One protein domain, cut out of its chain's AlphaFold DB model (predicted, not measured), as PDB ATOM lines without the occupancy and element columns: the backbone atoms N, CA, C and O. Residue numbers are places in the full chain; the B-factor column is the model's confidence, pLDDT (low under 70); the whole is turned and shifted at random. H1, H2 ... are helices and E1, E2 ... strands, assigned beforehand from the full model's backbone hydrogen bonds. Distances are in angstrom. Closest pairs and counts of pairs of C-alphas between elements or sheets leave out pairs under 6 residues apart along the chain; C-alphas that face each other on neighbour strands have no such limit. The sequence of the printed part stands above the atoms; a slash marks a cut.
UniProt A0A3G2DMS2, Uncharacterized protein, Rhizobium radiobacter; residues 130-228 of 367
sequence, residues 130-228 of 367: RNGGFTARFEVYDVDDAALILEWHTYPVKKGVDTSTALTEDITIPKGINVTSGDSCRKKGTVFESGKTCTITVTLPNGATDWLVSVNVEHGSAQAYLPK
ATOM      1  N   ARG A 130     180.537 220.924 214.223       51.53
ATOM      2  CA  ARG A 130     179.164 221.021 214.770       51.53
ATOM      3  C   ARG A 130     178.074 221.078 213.674       51.53
ATOM      4  O   ARG A 130     177.212 221.950 213.645       51.53
ATOM      5  N   ASN A 131     178.038 220.071 212.808       53.25
ATOM      6  CA  ASN A 131     176.773 219.439 212.458       53.25
ATOM      7  C   ASN A 131     176.271 218.779 213.752       53.25
ATOM      8  O   ASN A 131     177.076 218.209 214.482       53.25
ATOM      9  N   GLY A 132     174.996 218.935 214.101       65.69
ATOM     10  CA  GLY A 132     174.448 218.521 215.395       65.69
ATOM     11  C   GLY A 132     174.835 217.104 215.823       65.69
ATOM     12  O   GLY A 132     175.140 216.244 215.002       65.69
ATOM     13  N   GLY A 133     174.823 216.862 217.127       75.75
ATOM     14  CA  GLY A 133     175.237 215.592 217.696       75.75
ATOM     15  C   GLY A 133     175.600 215.693 219.167       75.75
ATOM     16  O   GLY A 133     175.556 216.763 219.784       75.75
ATOM     17  N   PHE A 134     175.953 214.540 219.720       80.56
ATOM     18  CA  PHE A 134     176.419 214.406 221.089       80.56
ATOM     19  C   PHE A 134     177.938 214.534 221.119       80.56
ATOM     20  O   PHE A 134     178.626 213.930 220.295       80.56
ATOM     21  N   THR A 135     178.470 215.311 222.057       79.88
ATOM     22  CA  THR A 135     179.909 215.485 222.247       79.88
ATOM     23  C   THR A 135     180.301 215.140 223.677       79.88
ATOM     24  O   THR A 135     179.547 215.342 224.629       79.88
ATOM     25  N   ALA A 136     181.511 214.606 223.816       80.12
ATOM     26  CA  ALA A 136     182.157 214.341 225.087       80.12
ATOM     27  C   ALA A 136     183.584 214.891 225.011       80.12
ATOM     28  O   ALA A 136     184.260 214.710 223.997       80.12
ATOM     29  N   ARG A 137     184.054 215.568 226.058       80.62
ATOM     30  CA  ARG A 137     185.433 216.077 226.136       80.62
ATOM     31  C   ARG A 137     185.895 216.203 227.579       80.62
ATOM     32  O   ARG A 137     185.079 216.451 228.459       80.62
ATOM     33  N   PHE A 138     187.197 216.092 227.808       81.44
ATOM     34  CA  PHE A 138     187.784 216.381 229.112       81.44
ATOM     35  C   PHE A 138     188.254 217.834 229.199       81.44
ATOM     36  O   PHE A 138     188.854 218.361 228.263       81.44
ATOM     37  N   GLU A 139     188.010 218.470 230.339       80.00
ATOM     38  CA  GLU A 139     188.730 219.656 230.795       80.00
ATOM     39  C   GLU A 139     189.592 219.264 231.987       80.00
ATOM     40  O   GLU A 139     189.095 218.684 232.944       80.00
ATOM     41  N   VAL A 140     190.886 219.559 231.922       78.75
ATOM     42  CA  VAL A 140     191.825 219.292 233.013       78.75
ATOM     43  C   VAL A 140     192.008 220.580 233.806       78.75
ATOM     44  O   VAL A 140     192.311 221.620 233.211       78.75
ATOM     45  N   TYR A 141     191.804 220.508 235.120       79.81
ATOM     46  CA  TYR A 141     192.016 221.628 236.039       79.81
ATOM     47  C   TYR A 141     193.320 221.475 236.815       79.81
ATOM     48  O   TYR A 141     194.011 222.474 236.999       79.81
ATOM     49  N   ASP A 142     193.658 220.241 237.205       80.94
ATOM     50  CA  ASP A 142     194.916 219.890 237.864       80.94
ATOM     51  C   ASP A 142     195.445 218.508 237.422       80.94
ATOM     52  O   ASP A 142     194.844 217.812 236.600       80.94
ATOM     53  N   VAL A 143     196.600 218.087 237.940       75.38
ATOM     54  CA  VAL A 143     197.193 216.760 237.712       75.38
ATOM     55  C   VAL A 143     196.260 215.640 238.160       75.38
ATOM     56  O   VAL A 143     196.209 214.576 237.530       75.38
ATOM     57  N   ASP A 144     195.523 215.895 239.231       88.44
ATOM     58  CA  ASP A 144     194.590 214.995 239.884       88.44
ATOM     59  C   ASP A 144     193.124 215.433 239.733       88.44
ATOM     60  O   ASP A 144     192.252 214.752 240.261       88.44
ATOM     61  N   ASP A 145     192.818 216.498 238.983       88.25
ATOM     62  CA  ASP A 145     191.448 217.000 238.818       88.25
ATOM     63  C   ASP A 145     191.079 217.244 237.350       88.25
ATOM     64  O   ASP A 145     191.763 217.952 236.600       88.25
ATOM     65  N   ALA A 146     189.957 216.659 236.936       87.12
ATOM     66  CA  ALA A 146     189.419 216.817 235.596       87.12
ATOM     67  C   ALA A 146     187.887 216.773 235.590       87.12
ATOM     68  O   ALA A 146     187.239 216.168 236.442       87.12
ATOM     69  N   ALA A 147     187.291 217.362 234.563       91.56
ATOM     70  CA  ALA A 147     185.869 217.308 234.285       91.56
ATOM     71  C   ALA A 147     185.605 216.645 232.931       91.56
ATOM     72  O   ALA A 147     186.135 217.070 231.907       91.56
ATOM     73  N   LEU A 148     184.740 215.631 232.912       90.25
ATOM     74  CA  LEU A 148     184.132 215.120 231.689       90.25
ATOM     75  C   LEU A 148     182.894 215.958 231.369       90.25
ATOM     76  O   LEU A 148     181.923 215.977 232.125       90.25
ATOM     77  N   ILE A 149     182.939 216.641 230.237       86.19
ATOM     78  CA  ILE A 149     181.895 217.532 229.751       86.19
ATOM     79  C   ILE A 149     181.128 216.830 228.640       86.19
ATOM     80  O   ILE A 149     181.716 216.429 227.635       86.19
ATOM     81  N   LEU A 150     179.819 216.709 228.836       88.00
ATOM     82  CA  LEU A 150     178.868 216.076 227.929       88.00
ATOM     83  C   LEU A 150     177.886 217.126 227.411       88.00
ATOM     84  O   LEU A 150     177.313 217.883 228.200       88.00
ATOM     85  N   GLU A 151     177.675 217.178 226.101       87.56
ATOM     86  CA  GLU A 151     176.830 218.202 225.485       87.56
ATOM     87  C   GLU A 151     176.055 217.636 224.287       87.56
ATOM     88  O   GLU A 151     176.604 216.895 223.472       87.56
ATOM     89  N   TRP A 152     174.778 218.000 224.161       86.12
ATOM     90  CA  TRP A 152     173.951 217.687 222.991       86.12
ATOM     91  C   TRP A 152     173.676 218.958 222.193       86.12
ATOM     92  O   TRP A 152     173.301 219.983 222.762       86.12
ATOM     93  N   HIS A 153     173.817 218.888 220.870       81.44
ATOM     94  CA  HIS A 153     173.471 219.982 219.962       81.44
ATOM     95  C   HIS A 153     172.527 219.507 218.877       81.44
ATOM     96  O   HIS A 153     172.915 218.712 218.026       81.44
ATOM     97  N   THR A 154     171.324 220.069 218.811       72.50
ATOM     98  CA  THR A 154     170.487 219.921 217.618       72.50
ATOM     99  C   THR A 154     170.860 220.977 216.586       72.50
ATOM    100  O   THR A 154     170.448 222.132 216.698       72.50
ATOM    101  N   TYR A 155     171.627 220.609 215.562       60.56
ATOM    102  CA  TYR A 155     171.848 221.472 214.401       60.56
ATOM    103  C   TYR A 155     171.883 220.676 213.083       60.56
ATOM    104  O   TYR A 155     172.538 219.640 213.022       60.56
ATOM    105  N   PRO A 156     171.249 221.160 212.001       55.00
ATOM    106  CA  PRO A 156     170.285 222.256 211.985       55.00
ATOM    107  C   PRO A 156     168.970 221.830 212.651       55.00
ATOM    108  O   PRO A 156     168.526 220.693 212.492       55.00
ATOM    109  N   VAL A 157     168.325 222.755 213.368       55.66
ATOM    110  CA  VAL A 157     166.990 222.556 213.955       55.66
ATOM    111  C   VAL A 157     165.968 222.452 212.818       55.66
ATOM    112  O   VAL A 157     165.340 223.431 212.420       55.66
ATOM    113  N   LYS A 158     165.829 221.264 212.225       50.31
ATOM    114  CA  LYS A 158     164.695 220.951 211.356       50.31
ATOM    115  C   LYS A 158     163.501 220.607 212.243       50.31
ATOM    116  O   LYS A 158     163.639 219.965 213.280       50.31
ATOM    117  N   LYS A 159     162.311 221.046 211.836       47.16
ATOM    118  CA  LYS A 159     161.049 220.724 212.512       47.16
ATOM    119  C   LYS A 159     160.913 219.191 212.590       47.16
ATOM    120  O   LYS A 159     160.867 218.554 211.543       47.16
ATOM    121  N   GLY A 160     160.886 218.626 213.800       55.94
ATOM    122  CA  GLY A 160     160.828 217.173 214.031       55.94
ATOM    123  C   GLY A 160     162.158 216.484 214.374       55.94
ATOM    124  O   GLY A 160     162.196 215.262 214.367       55.94
ATOM    125  N   VAL A 161     163.234 217.232 214.651       61.00
ATOM    126  CA  VAL A 161     164.478 216.686 215.224       61.00
ATOM    127  C   VAL A 161     164.394 216.735 216.749       61.00
ATOM    128  O   VAL A 161     164.061 217.786 217.303       61.00
ATOM    129  N   ASP A 162     164.696 215.616 217.407       68.88
ATOM    130  CA  ASP A 162     164.641 215.478 218.861       68.88
ATOM    131  C   ASP A 162     165.570 216.490 219.546       68.88
ATOM    132  O   ASP A 162     166.793 216.454 219.408       68.88
ATOM    133  N   THR A 163     164.983 217.423 220.304       84.44
ATOM    134  CA  THR A 163     165.700 218.477 221.051       84.44
ATOM    135  C   THR A 163     166.485 217.950 222.247       84.44
ATOM    136  O   THR A 163     167.101 218.725 222.979       84.44
ATOM    137  N   SER A 164     166.455 216.641 222.459       89.56
ATOM    138  CA  SER A 164     167.119 215.961 223.551       89.56
ATOM    139  C   SER A 164     167.551 214.565 223.136       89.56
ATOM    140  O   SER A 164     166.961 213.978 222.238       89.56
ATOM    141  N   THR A 165     168.530 214.013 223.838       91.31
ATOM    142  CA  THR A 165     168.919 212.606 223.717       91.31
ATOM    143  C   THR A 165     169.116 212.024 225.111       91.31
ATOM    144  O   THR A 165     169.607 212.730 225.994       91.31
ATOM    145  N   ALA A 166     168.755 210.759 225.333       95.50
ATOM    146  CA  ALA A 166     169.018 210.093 226.607       95.50
ATOM    147  C   ALA A 166     170.254 209.189 226.548       95.50
ATOM    148  O   ALA A 166     170.589 208.622 225.505       95.50
ATOM    149  N   LEU A 167     170.927 209.041 227.687       96.38
ATOM    150  CA  LEU A 167     172.019 208.096 227.864       96.38
ATOM    151  C   LEU A 167     171.495 206.652 227.846       96.38
ATOM    152  O   LEU A 167     170.584 206.306 228.601       96.38
ATOM    153  N   THR A 168     172.088 205.788 227.024       96.44
ATOM    154  CA  THR A 168     171.612 204.400 226.845       96.44
ATOM    155  C   THR A 168     172.159 203.423 227.890       96.44
ATOM    156  O   THR A 168     171.540 202.388 228.161       96.44
ATOM    157  N   GLU A 169     173.274 203.774 228.530       96.25
ATOM    158  CA  GLU A 169     173.990 202.960 229.513       96.25
ATOM    159  C   GLU A 169     174.755 203.824 230.521       96.25
ATOM    160  O   GLU A 169     175.073 204.972 230.234       96.25
ATOM    161  N   ASP A 170     175.060 203.287 231.703       97.38
ATOM    162  CA  ASP A 170     175.872 204.006 232.687       97.38
ATOM    163  C   ASP A 170     177.298 204.239 232.149       97.38
ATOM    164  O   ASP A 170     177.955 203.309 231.675       97.38
ATOM    165  N   ILE A 171     177.829 205.456 232.299       96.19
ATOM    166  CA  ILE A 171     179.240 205.725 231.992       96.19
ATOM    167  C   ILE A 171     180.104 205.061 233.063       96.19
ATOM    168  O   ILE A 171     180.028 205.371 234.261       96.19
ATOM    169  N   THR A 172     180.962 204.150 232.612       94.62
ATOM    170  CA  THR A 172     181.881 203.425 233.486       94.62
ATOM    171  C   THR A 172     183.047 204.324 233.888       94.62
ATOM    172  O   THR A 172     183.757 204.860 233.039       94.62
ATOM    173  N   ILE A 173     183.254 204.462 235.198       95.31
ATOM    174  CA  ILE A 173     184.393 205.177 235.777       95.31
ATOM    175  C   ILE A 173     185.469 204.141 236.131       95.31
ATOM    176  O   ILE A 173     185.166 203.200 236.874       95.31
ATOM    177  N   PRO A 174     186.701 204.264 235.605       94.19
ATOM    178  CA  PRO A 174     187.805 203.380 235.952       94.19
ATOM    179  C   PRO A 174     188.062 203.313 237.459       94.19
ATOM    180  O   PRO A 174     187.864 204.277 238.201       94.19
ATOM    181  N   LYS A 175     188.560 202.163 237.921       93.50
ATOM    182  CA  LYS A 175     188.919 201.974 239.327       93.50
ATOM    183  C   LYS A 175     189.984 202.996 239.744       93.50
ATOM    184  O   LYS A 175     190.999 203.136 239.072       93.50
ATOM    185  N   GLY A 176     189.771 203.643 240.888       91.56
ATOM    186  CA  GLY A 176     190.693 204.636 241.447       91.56
ATOM    187  C   GLY A 176     190.370 206.081 241.064       91.56
ATOM    188  O   GLY A 176     190.921 206.980 241.687       91.56
ATOM    189  N   ILE A 177     189.458 206.303 240.113       96.19
ATOM    190  CA  ILE A 177     188.904 207.626 239.816       96.19
ATOM    191  C   ILE A 177     187.651 207.832 240.673       96.19
ATOM    192  O   ILE A 177     186.737 207.002 240.659       96.19
ATOM    193  N   ASN A 178     187.598 208.938 241.411       96.94
ATOM    194  CA  ASN A 178     186.473 209.278 242.278       96.94
ATOM    195  C   ASN A 178     185.643 210.394 241.648       96.94
ATOM    196  O   ASN A 178     186.177 211.448 241.328       96.94
ATOM    197  N   VAL A 179     184.334 210.191 241.501       97.12
ATOM    198  CA  VAL A 179     183.424 211.256 241.054       97.12
ATOM    199  C   VAL A 179     183.152 212.191 242.226       97.12
ATOM    200  O   VAL A 179     182.617 211.764 243.247       97.12
ATOM    201  N   THR A 180     183.513 213.463 242.082       96.75
ATOM    202  CA  THR A 180     183.300 214.493 243.109       96.75
ATOM    203  C   THR A 180     182.009 215.267 242.886       96.75
ATOM    204  O   THR A 180     181.374 215.694 243.849       96.75
ATOM    205  N   SER A 181     181.583 215.426 241.630       97.12
ATOM    206  CA  SER A 181     180.334 216.105 241.283       97.12
ATOM    207  C   SER A 181     179.726 215.556 239.988       97.12
ATOM    208  O   SER A 181     180.414 214.939 239.174       97.12
ATOM    209  N   GLY A 182     178.417 215.760 239.801       96.12
ATOM    210  CA  GLY A 182     177.734 215.389 238.558       96.12
ATOM    211  C   GLY A 182     177.478 213.890 238.371       96.12
ATOM    212  O   GLY A 182     177.278 213.454 237.244       96.12
ATOM    213  N   ASP A 183     177.447 213.084 239.440       96.19
ATOM    214  CA  ASP A 183     177.225 211.626 239.346       96.19
ATOM    215  C   ASP A 183     175.931 211.257 238.593       96.19
ATOM    216  O   ASP A 183     175.888 210.266 237.869       96.19
ATOM    217  N   SER A 184     174.895 212.096 238.685       96.38
ATOM    218  CA  SER A 184     173.645 211.925 237.936       96.38
ATOM    219  C   SER A 184     173.836 211.999 236.418       96.38
ATOM    220  O   SER A 184     173.148 211.288 235.688       96.38
ATOM    221  N   CYS A 185     174.802 212.779 235.919       95.62
ATOM    222  CA  CYS A 185     175.081 212.918 234.486       95.62
ATOM    223  C   CYS A 185     175.513 211.602 233.823       95.62
ATOM    224  O   CYS A 185     175.468 211.478 232.603       95.62
ATOM    225  N   ARG A 186     175.950 210.622 234.622       95.38
ATOM    226  CA  ARG A 186     176.549 209.376 234.140       95.38
ATOM    227  C   ARG A 186     175.591 208.186 234.162       95.38
ATOM    228  O   ARG A 186     175.986 207.098 233.758       95.38
ATOM    229  N   LYS A 187     174.375 208.363 234.688       97.81
ATOM    230  CA  LYS A 187     173.383 207.295 234.845       97.81
ATOM    231  C   LYS A 187     172.565 207.100 233.576       97.81
ATOM    232  O   LYS A 187     172.157 208.063 232.929       97.81
ATOM    233  N   LYS A 188     172.295 205.844 233.239       97.56
ATOM    234  CA  LYS A 188     171.387 205.459 232.166       97.56
ATOM    235  C   LYS A 188     170.048 206.180 232.326       97.56
ATOM    236  O   LYS A 188     169.492 206.242 233.420       97.56
ATOM    237  N   GLY A 189     169.517 206.678 231.214       96.06
ATOM    238  CA  GLY A 189     168.269 207.436 231.166       96.06
ATOM    239  C   GLY A 189     168.426 208.931 231.444       96.06
ATOM    240  O   GLY A 189     167.450 209.660 231.299       96.06
ATOM    241  N   THR A 190     169.620 209.419 231.796       97.00
ATOM    242  CA  THR A 190     169.865 210.863 231.895       97.00
ATOM    243  C   THR A 190     169.659 211.530 230.538       97.00
ATOM    244  O   THR A 190     170.227 211.098 229.536       97.00
ATOM    245  N   VAL A 191     168.848 212.589 230.522       95.81
ATOM    246  CA  VAL A 191     168.450 213.320 229.314       95.81
ATOM    247  C   VAL A 191     169.307 214.573 229.146       95.81
ATOM    248  O   VAL A 191     169.390 215.405 230.051       95.81
ATOM    249  N   PHE A 192     169.907 214.728 227.968       92.12
ATOM    250  CA  PHE A 192     170.663 215.909 227.564       92.12
ATOM    251  C   PHE A 192     169.809 216.756 226.630       92.12
ATOM    252  O   PHE A 192     169.514 216.345 225.510       92.12
ATOM    253  N   GLU A 193     169.405 217.939 227.084       91.50
ATOM    254  CA  GLU A 193     168.715 218.914 226.238       91.50
ATOM    255  C   GLU A 193     169.710 219.695 225.373       91.50
ATOM    256  O   GLU A 193     170.847 219.948 225.779       91.50
ATOM    257  N   SER A 194     169.269 220.116 224.188       86.94
ATOM    258  CA  SER A 194     170.113 220.858 223.254       86.94
ATOM    259  C   SER A 194     170.670 222.140 223.873       86.94
ATOM    260  O   SER A 194     169.924 222.958 224.414       86.94
ATOM    261  N   GLY A 195     171.980 222.346 223.739       79.38
ATOM    262  CA  GLY A 195     172.690 223.520 224.251       79.38
ATOM    263  C   GLY A 195     172.887 223.529 225.770       79.38
ATOM    264  O   GLY A 195     173.445 224.491 226.296       79.38
ATOM    265  N   LYS A 196     172.451 222.481 226.483       86.25
ATOM    266  CA  LYS A 196     172.797 222.276 227.890       86.25
ATOM    267  C   LYS A 196     174.003 221.357 228.004       86.25
ATOM    268  O   LYS A 196     174.178 220.405 227.244       86.25
ATOM    269  N   THR A 197     174.812 221.642 229.011       88.62
ATOM    270  CA  THR A 197     176.010 220.880 229.336       88.62
ATOM    271  C   THR A 197     175.787 220.108 230.632       88.62
ATOM    272  O   THR A 197     175.253 220.659 231.595       88.62
ATOM    273  N   CYS A 198     176.209 218.847 230.666       93.94
ATOM    274  CA  CYS A 198     176.316 218.058 231.889       93.94
ATOM    275  C   CYS A 198     177.795 217.819 232.172       93.94
ATOM    276  O   CYS A 198     178.529 217.360 231.295       93.94
ATOM    277  N   THR A 199     178.229 218.115 233.390       95.75
ATOM    278  CA  THR A 199     179.637 218.024 233.777       95.75
ATOM    279  C   THR A 199     179.791 217.002 234.889       95.75
ATOM    280  O   THR A 199     179.101 217.093 235.902       95.75
ATOM    281  N   ILE A 200     180.696 216.043 234.704       97.38
ATOM    282  CA  ILE A 200     181.097 215.065 235.718       97.38
ATOM    283  C   ILE A 200     182.507 215.437 236.165       97.38
ATOM    284  O   ILE A 200     183.456 215.263 235.400       97.38
ATOM    285  N   THR A 201     182.653 215.947 237.383       97.19
ATOM    286  CA  THR A 201     183.974 216.250 237.952       97.19
ATOM    287  C   THR A 201     184.537 215.004 238.617       97.19
ATOM    288  O   THR A 201     183.818 214.295 239.330       97.19
ATOM    289  N   VAL A 202     185.817 214.730 238.382       96.81
ATOM    290  CA  VAL A 202     186.509 213.558 238.901       96.81
ATOM    291  C   VAL A 202     187.860 213.916 239.504       96.81
ATOM    292  O   VAL A 202     188.623 214.687 238.934       96.81
ATOM    293  N   THR A 203     188.182 213.267 240.619       97.00
ATOM    294  CA  THR A 203     189.531 213.230 241.182       97.00
ATOM    295  C   THR A 203     190.242 211.962 240.719       97.00
ATOM    296  O   THR A 203     189.710 210.852 240.832       97.00
ATOM    297  N   LEU A 204     191.449 212.129 240.196       92.12
ATOM    298  CA  LEU A 204     192.320 211.104 239.636       92.12
ATOM    299  C   LEU A 204     193.390 210.740 240.677       92.12
ATOM    300  O   LEU A 204     193.796 211.592 241.460       92.12
ATOM    301  N   PRO A 205     193.889 209.495 240.708       91.44
ATOM    302  CA  PRO A 205     194.852 209.091 241.729       91.44
ATOM    303  C   PRO A 205     196.259 209.670 241.508       91.44
ATOM    304  O   PRO A 205     197.038 209.710 242.456       91.44
ATOM    305  N   ASN A 206     196.608 210.047 240.271       85.38
ATOM    306  CA  ASN A 206     197.880 210.675 239.892       85.38
ATOM    307  C   ASN A 206     197.857 211.176 238.434       85.38
ATOM    308  O   ASN A 206     196.935 210.890 237.655       85.38
ATOM    309  N   GLY A 207     198.935 211.851 238.033       75.00
ATOM    310  CA  GLY A 207     199.165 212.308 236.661       75.00
ATOM    311  C   GLY A 207     199.342 211.175 235.647       75.00
ATOM    312  O   GLY A 207     199.120 211.376 234.455       75.00
ATOM    313  N   ALA A 208     199.676 209.959 236.086       74.12
ATOM    314  CA  ALA A 208     199.823 208.791 235.211       74.12
ATOM    315  C   ALA A 208     198.490 208.233 234.690       74.12
ATOM    316  O   ALA A 208     198.494 207.405 233.778       74.12
ATOM    317  N   THR A 209     197.369 208.646 235.286       80.44
ATOM    318  CA  THR A 209     196.045 208.111 234.965       80.44
ATOM    319  C   THR A 209     195.547 208.679 233.645       80.44
ATOM    320  O   THR A 209     195.229 209.869 233.552       80.44
ATOM    321  N   ASP A 210     195.459 207.817 232.639       80.88
ATOM    322  CA  ASP A 210     194.730 208.060 231.405       80.88
ATOM    323  C   ASP A 210     193.309 207.493 231.493       80.88
ATOM    324  O   ASP A 210     193.000 206.607 232.294       80.88
ATOM    325  N   TRP A 211     192.405 208.046 230.689       82.00
ATOM    326  CA  TRP A 211     191.032 207.558 230.637       82.00
ATOM    327  C   TRP A 211     190.417 207.793 229.259       82.00
ATOM    328  O   TRP A 211     190.180 208.925 228.849       82.00
ATOM    329  N   LEU A 212     190.129 206.702 228.547       76.44
ATOM    330  CA  LEU A 212     189.273 206.711 227.365       76.44
ATOM    331  C   LEU A 212     187.836 206.404 227.788       76.44
ATOM    332  O   LEU A 212     187.573 205.369 228.400       76.44
ATOM    333  N   VAL A 213     186.905 207.279 227.427       77.56
ATOM    334  CA  VAL A 213     185.476 207.078 227.650       77.56
ATOM    335  C   VAL A 213     184.746 207.045 226.315       77.56
ATOM    336  O   VAL A 213     184.994 207.871 225.438       77.56
ATOM    337  N   SER A 214     183.849 206.074 226.164       80.62
ATOM    338  CA  SER A 214     182.841 206.040 225.105       80.62
ATOM    339  C   SER A 214     181.479 206.248 225.750       80.62
ATOM    340  O   SER A 214     181.186 205.636 226.775       80.62
ATOM    341  N   VAL A 215     180.677 207.138 225.183       83.25
ATOM    342  CA  VAL A 215     179.382 207.539 225.723       83.25
ATOM    343  C   VAL A 215     178.336 207.340 224.639       83.25
ATOM    344  O   VAL A 215     178.401 207.982 223.591       83.25
ATOM    345  N   ASN A 216     177.386 206.446 224.897       86.50
ATOM    346  CA  ASN A 216     176.343 206.071 223.950       86.50
ATOM    347  C   ASN A 216     174.998 206.677 224.360       86.50
ATOM    348  O   ASN A 216     174.506 206.463 225.474       86.50
ATOM    349  N   VAL A 217     174.376 207.404 223.440       90.75
ATOM    350  CA  VAL A 217     173.064 208.034 223.605       90.75
ATOM    351  C   VAL A 217     172.106 207.532 222.522       90.75
ATOM    352  O   VAL A 217     172.531 206.957 221.525       90.75
ATOM    353  N   GLU A 218     170.801 207.718 222.702       90.19
ATOM    354  CA  GLU A 218     169.782 207.194 221.771       90.19
ATOM    355  C   GLU A 218     170.010 207.614 220.311       90.19
ATOM    356  O   GLU A 218     169.767 206.833 219.391       90.19
ATOM    357  N   HIS A 219     170.519 208.831 220.099       81.19
ATOM    358  CA  HIS A 219     170.717 209.414 218.772       81.19
ATOM    359  C   HIS A 219     172.193 209.546 218.364       81.19
ATOM    360  O   HIS A 219     172.511 210.313 217.453       81.19
ATOM    361  N   GLY A 220     173.113 208.822 219.013       78.00
ATOM    362  CA  GLY A 220     174.523 208.840 218.627       78.00
ATOM    363  C   GLY A 220     175.491 208.329 219.686       78.00
ATOM    364  O   GLY A 220     175.122 207.746 220.699       78.00
ATOM    365  N   SER A 221     176.774 208.573 219.450       77.62
ATOM    366  CA  SER A 221     177.843 208.198 220.370       77.62
ATOM    367  C   SER A 221     178.969 209.219 220.313       77.62
ATOM    368  O   SER A 221     179.265 209.740 219.238       77.62
ATOM    369  N   ALA A 222     179.635 209.453 221.439       77.88
ATOM    370  CA  ALA A 222     180.834 210.278 221.518       77.88
ATOM    371  C   ALA A 222     181.959 209.544 222.245       77.88
ATOM    372  O   ALA A 222     181.717 208.668 223.075       77.88
ATOM    373  N   GLN A 223     183.197 209.933 221.955       71.81
ATOM    374  CA  GLN A 223     184.377 209.447 222.657       71.81
ATOM    375  C   GLN A 223     185.207 210.627 223.148       71.81
ATOM    376  O   GLN A 223     185.317 211.638 222.459       71.81
ATOM    377  N   ALA A 224     185.805 210.480 224.326       73.12
ATOM    378  CA  ALA A 224     186.747 211.446 224.872       73.12
ATOM    379  C   ALA A 224     187.941 210.720 225.483       73.12
ATOM    380  O   ALA A 224     187.790 209.655 226.083       73.12
ATOM    381  N   TYR A 225     189.124 211.310 225.349       75.31
ATOM    382  CA  TYR A 225     190.355 210.778 225.913       75.31
ATOM    383  C   TYR A 225     191.001 211.798 226.846       75.31
ATOM    384  O   TYR A 225     191.222 212.947 226.468       75.31
ATOM    385  N   LEU A 226     191.291 211.359 228.066       75.00
ATOM    386  CA  LEU A 226     192.064 212.074 229.064       75.00
ATOM    387  C   LEU A 226     193.509 211.555 229.007       75.00
ATOM    388  O   LEU A 226     193.749 210.419 229.427       75.00
ATOM    389  N   PRO A 227     194.471 212.337 228.490       71.38
ATOM    390  CA  PRO A 227     195.863 211.914 228.410       71.38
ATOM    391  C   PRO A 227     196.553 211.949 229.778       71.38
ATOM    392  O   PRO A 227     196.110 212.636 230.703       71.38
ATOM    393  N   LYS A 228     197.687 211.247 229.881       74.38
ATOM    394  CA  LYS A 228     198.585 211.328 231.040       74.38
ATOM    395  C   LYS A 228     199.144 212.746 231.194       74.38
ATOM    396  O   LYS A 228     199.545 213.374 230.218       74.38
TER     397      LYS A 228
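Overview. This is residues 130 to 228 of the 367 residues of an uncharacterized protein of Rhizobium radiobacter (UniProt A0A3G2DMS2). A strongly twisted sheet of four strands, E1 E2 E6 E4, and the two-stranded hairpin E7 E8 form a small sandwich, only partly face to face: the hairpin covers the E1 side of the sheet, while E4 is apart from it. The short pair E3 and E5 sits at one end of the slab, and the little helix H1 packs on the sheet. The printed part has 99 residues with one named helix and eight named strands, in the order E1 E2 E3 E4 H1 E5 E6 E7 E8, and its class is mostly strand. The three sheets are antiparallel. The whole is compact, with a radius of gyration of the C-alphas of 13.9 A, and only just elongated, spanning 47 by 24 by 18 A.

Along the chain. In the largest sheet, E1 is residues 133 to 140, 22.9 A long, beginning at C-alpha 133 (175.237, 215.592, 217.696). E2, residues 145 to 153, is the longest strand at 26.2 A. E6 is residues 197 to 203, 19.5 A, and E4 residues 178 to 181, 9.2 A. E7, residues 211 to 217, measures 19.3 A, and E8, residues 220 to 226, 20.7 A, ending at C-alpha 226 (192.064, 212.074, 229.064). E3 is residues 164 to 166, 6.9 A, E5 residues 191 to 193, 6.4 A, and H1 residues 183 to 186, 5.7 A.

Arrangement. E1 and E4 are the edge strands of the largest sheet. The hairpin E1 and E2 has N 135 and O 151 2.8 A apart, within hydrogen-bond range. Between the neighbour strands E2 and E6, N 148 and O 200 are within hydrogen-bond range at 2.8 A, and between the neighbour strands E6 and E4, N 180 and O 201 are within hydrogen-bond range at 2.9 A. In the hairpin E7 and E8, N 215 and O 222 are 2.8 A apart. In the sandwich, two sheets face to face, the facing parts are 8.9 A centre to centre. The closest C-alphas of E1 and E8 are those of Arg 137 and Ala 224, 5.0 A apart. E2 and E8 are near each other, with 10 pairs of C-alphas within 10 A. H1 is on the sheet at a height of 6.0 A, over none of its strands, but only just: 2 of its 4 C-alphas fall on E6. Its closest C-alphas to E6 are those of Cys 185 and Cys 198, 5.9 A. H1 is too short for an O i to N i+4 pair; its one O i to N i+3 pair is within range. E3 and E5 pair through N 192 and O 165, 2.8 A. The closest C-alphas of E2 and E5 are those of Trp 152 and Phe 192, 5.9 A.

Size, cuts and confidence. The C-alphas farthest apart, of Lys 159 and Asn 206, are 47.0 A apart. The printed part has no cut, and its one long link is E3 to E4, with 11 residues. Mean pLDDT of the printed part is 84.0; residues 130 to 132 and 155 to 162 are under 70.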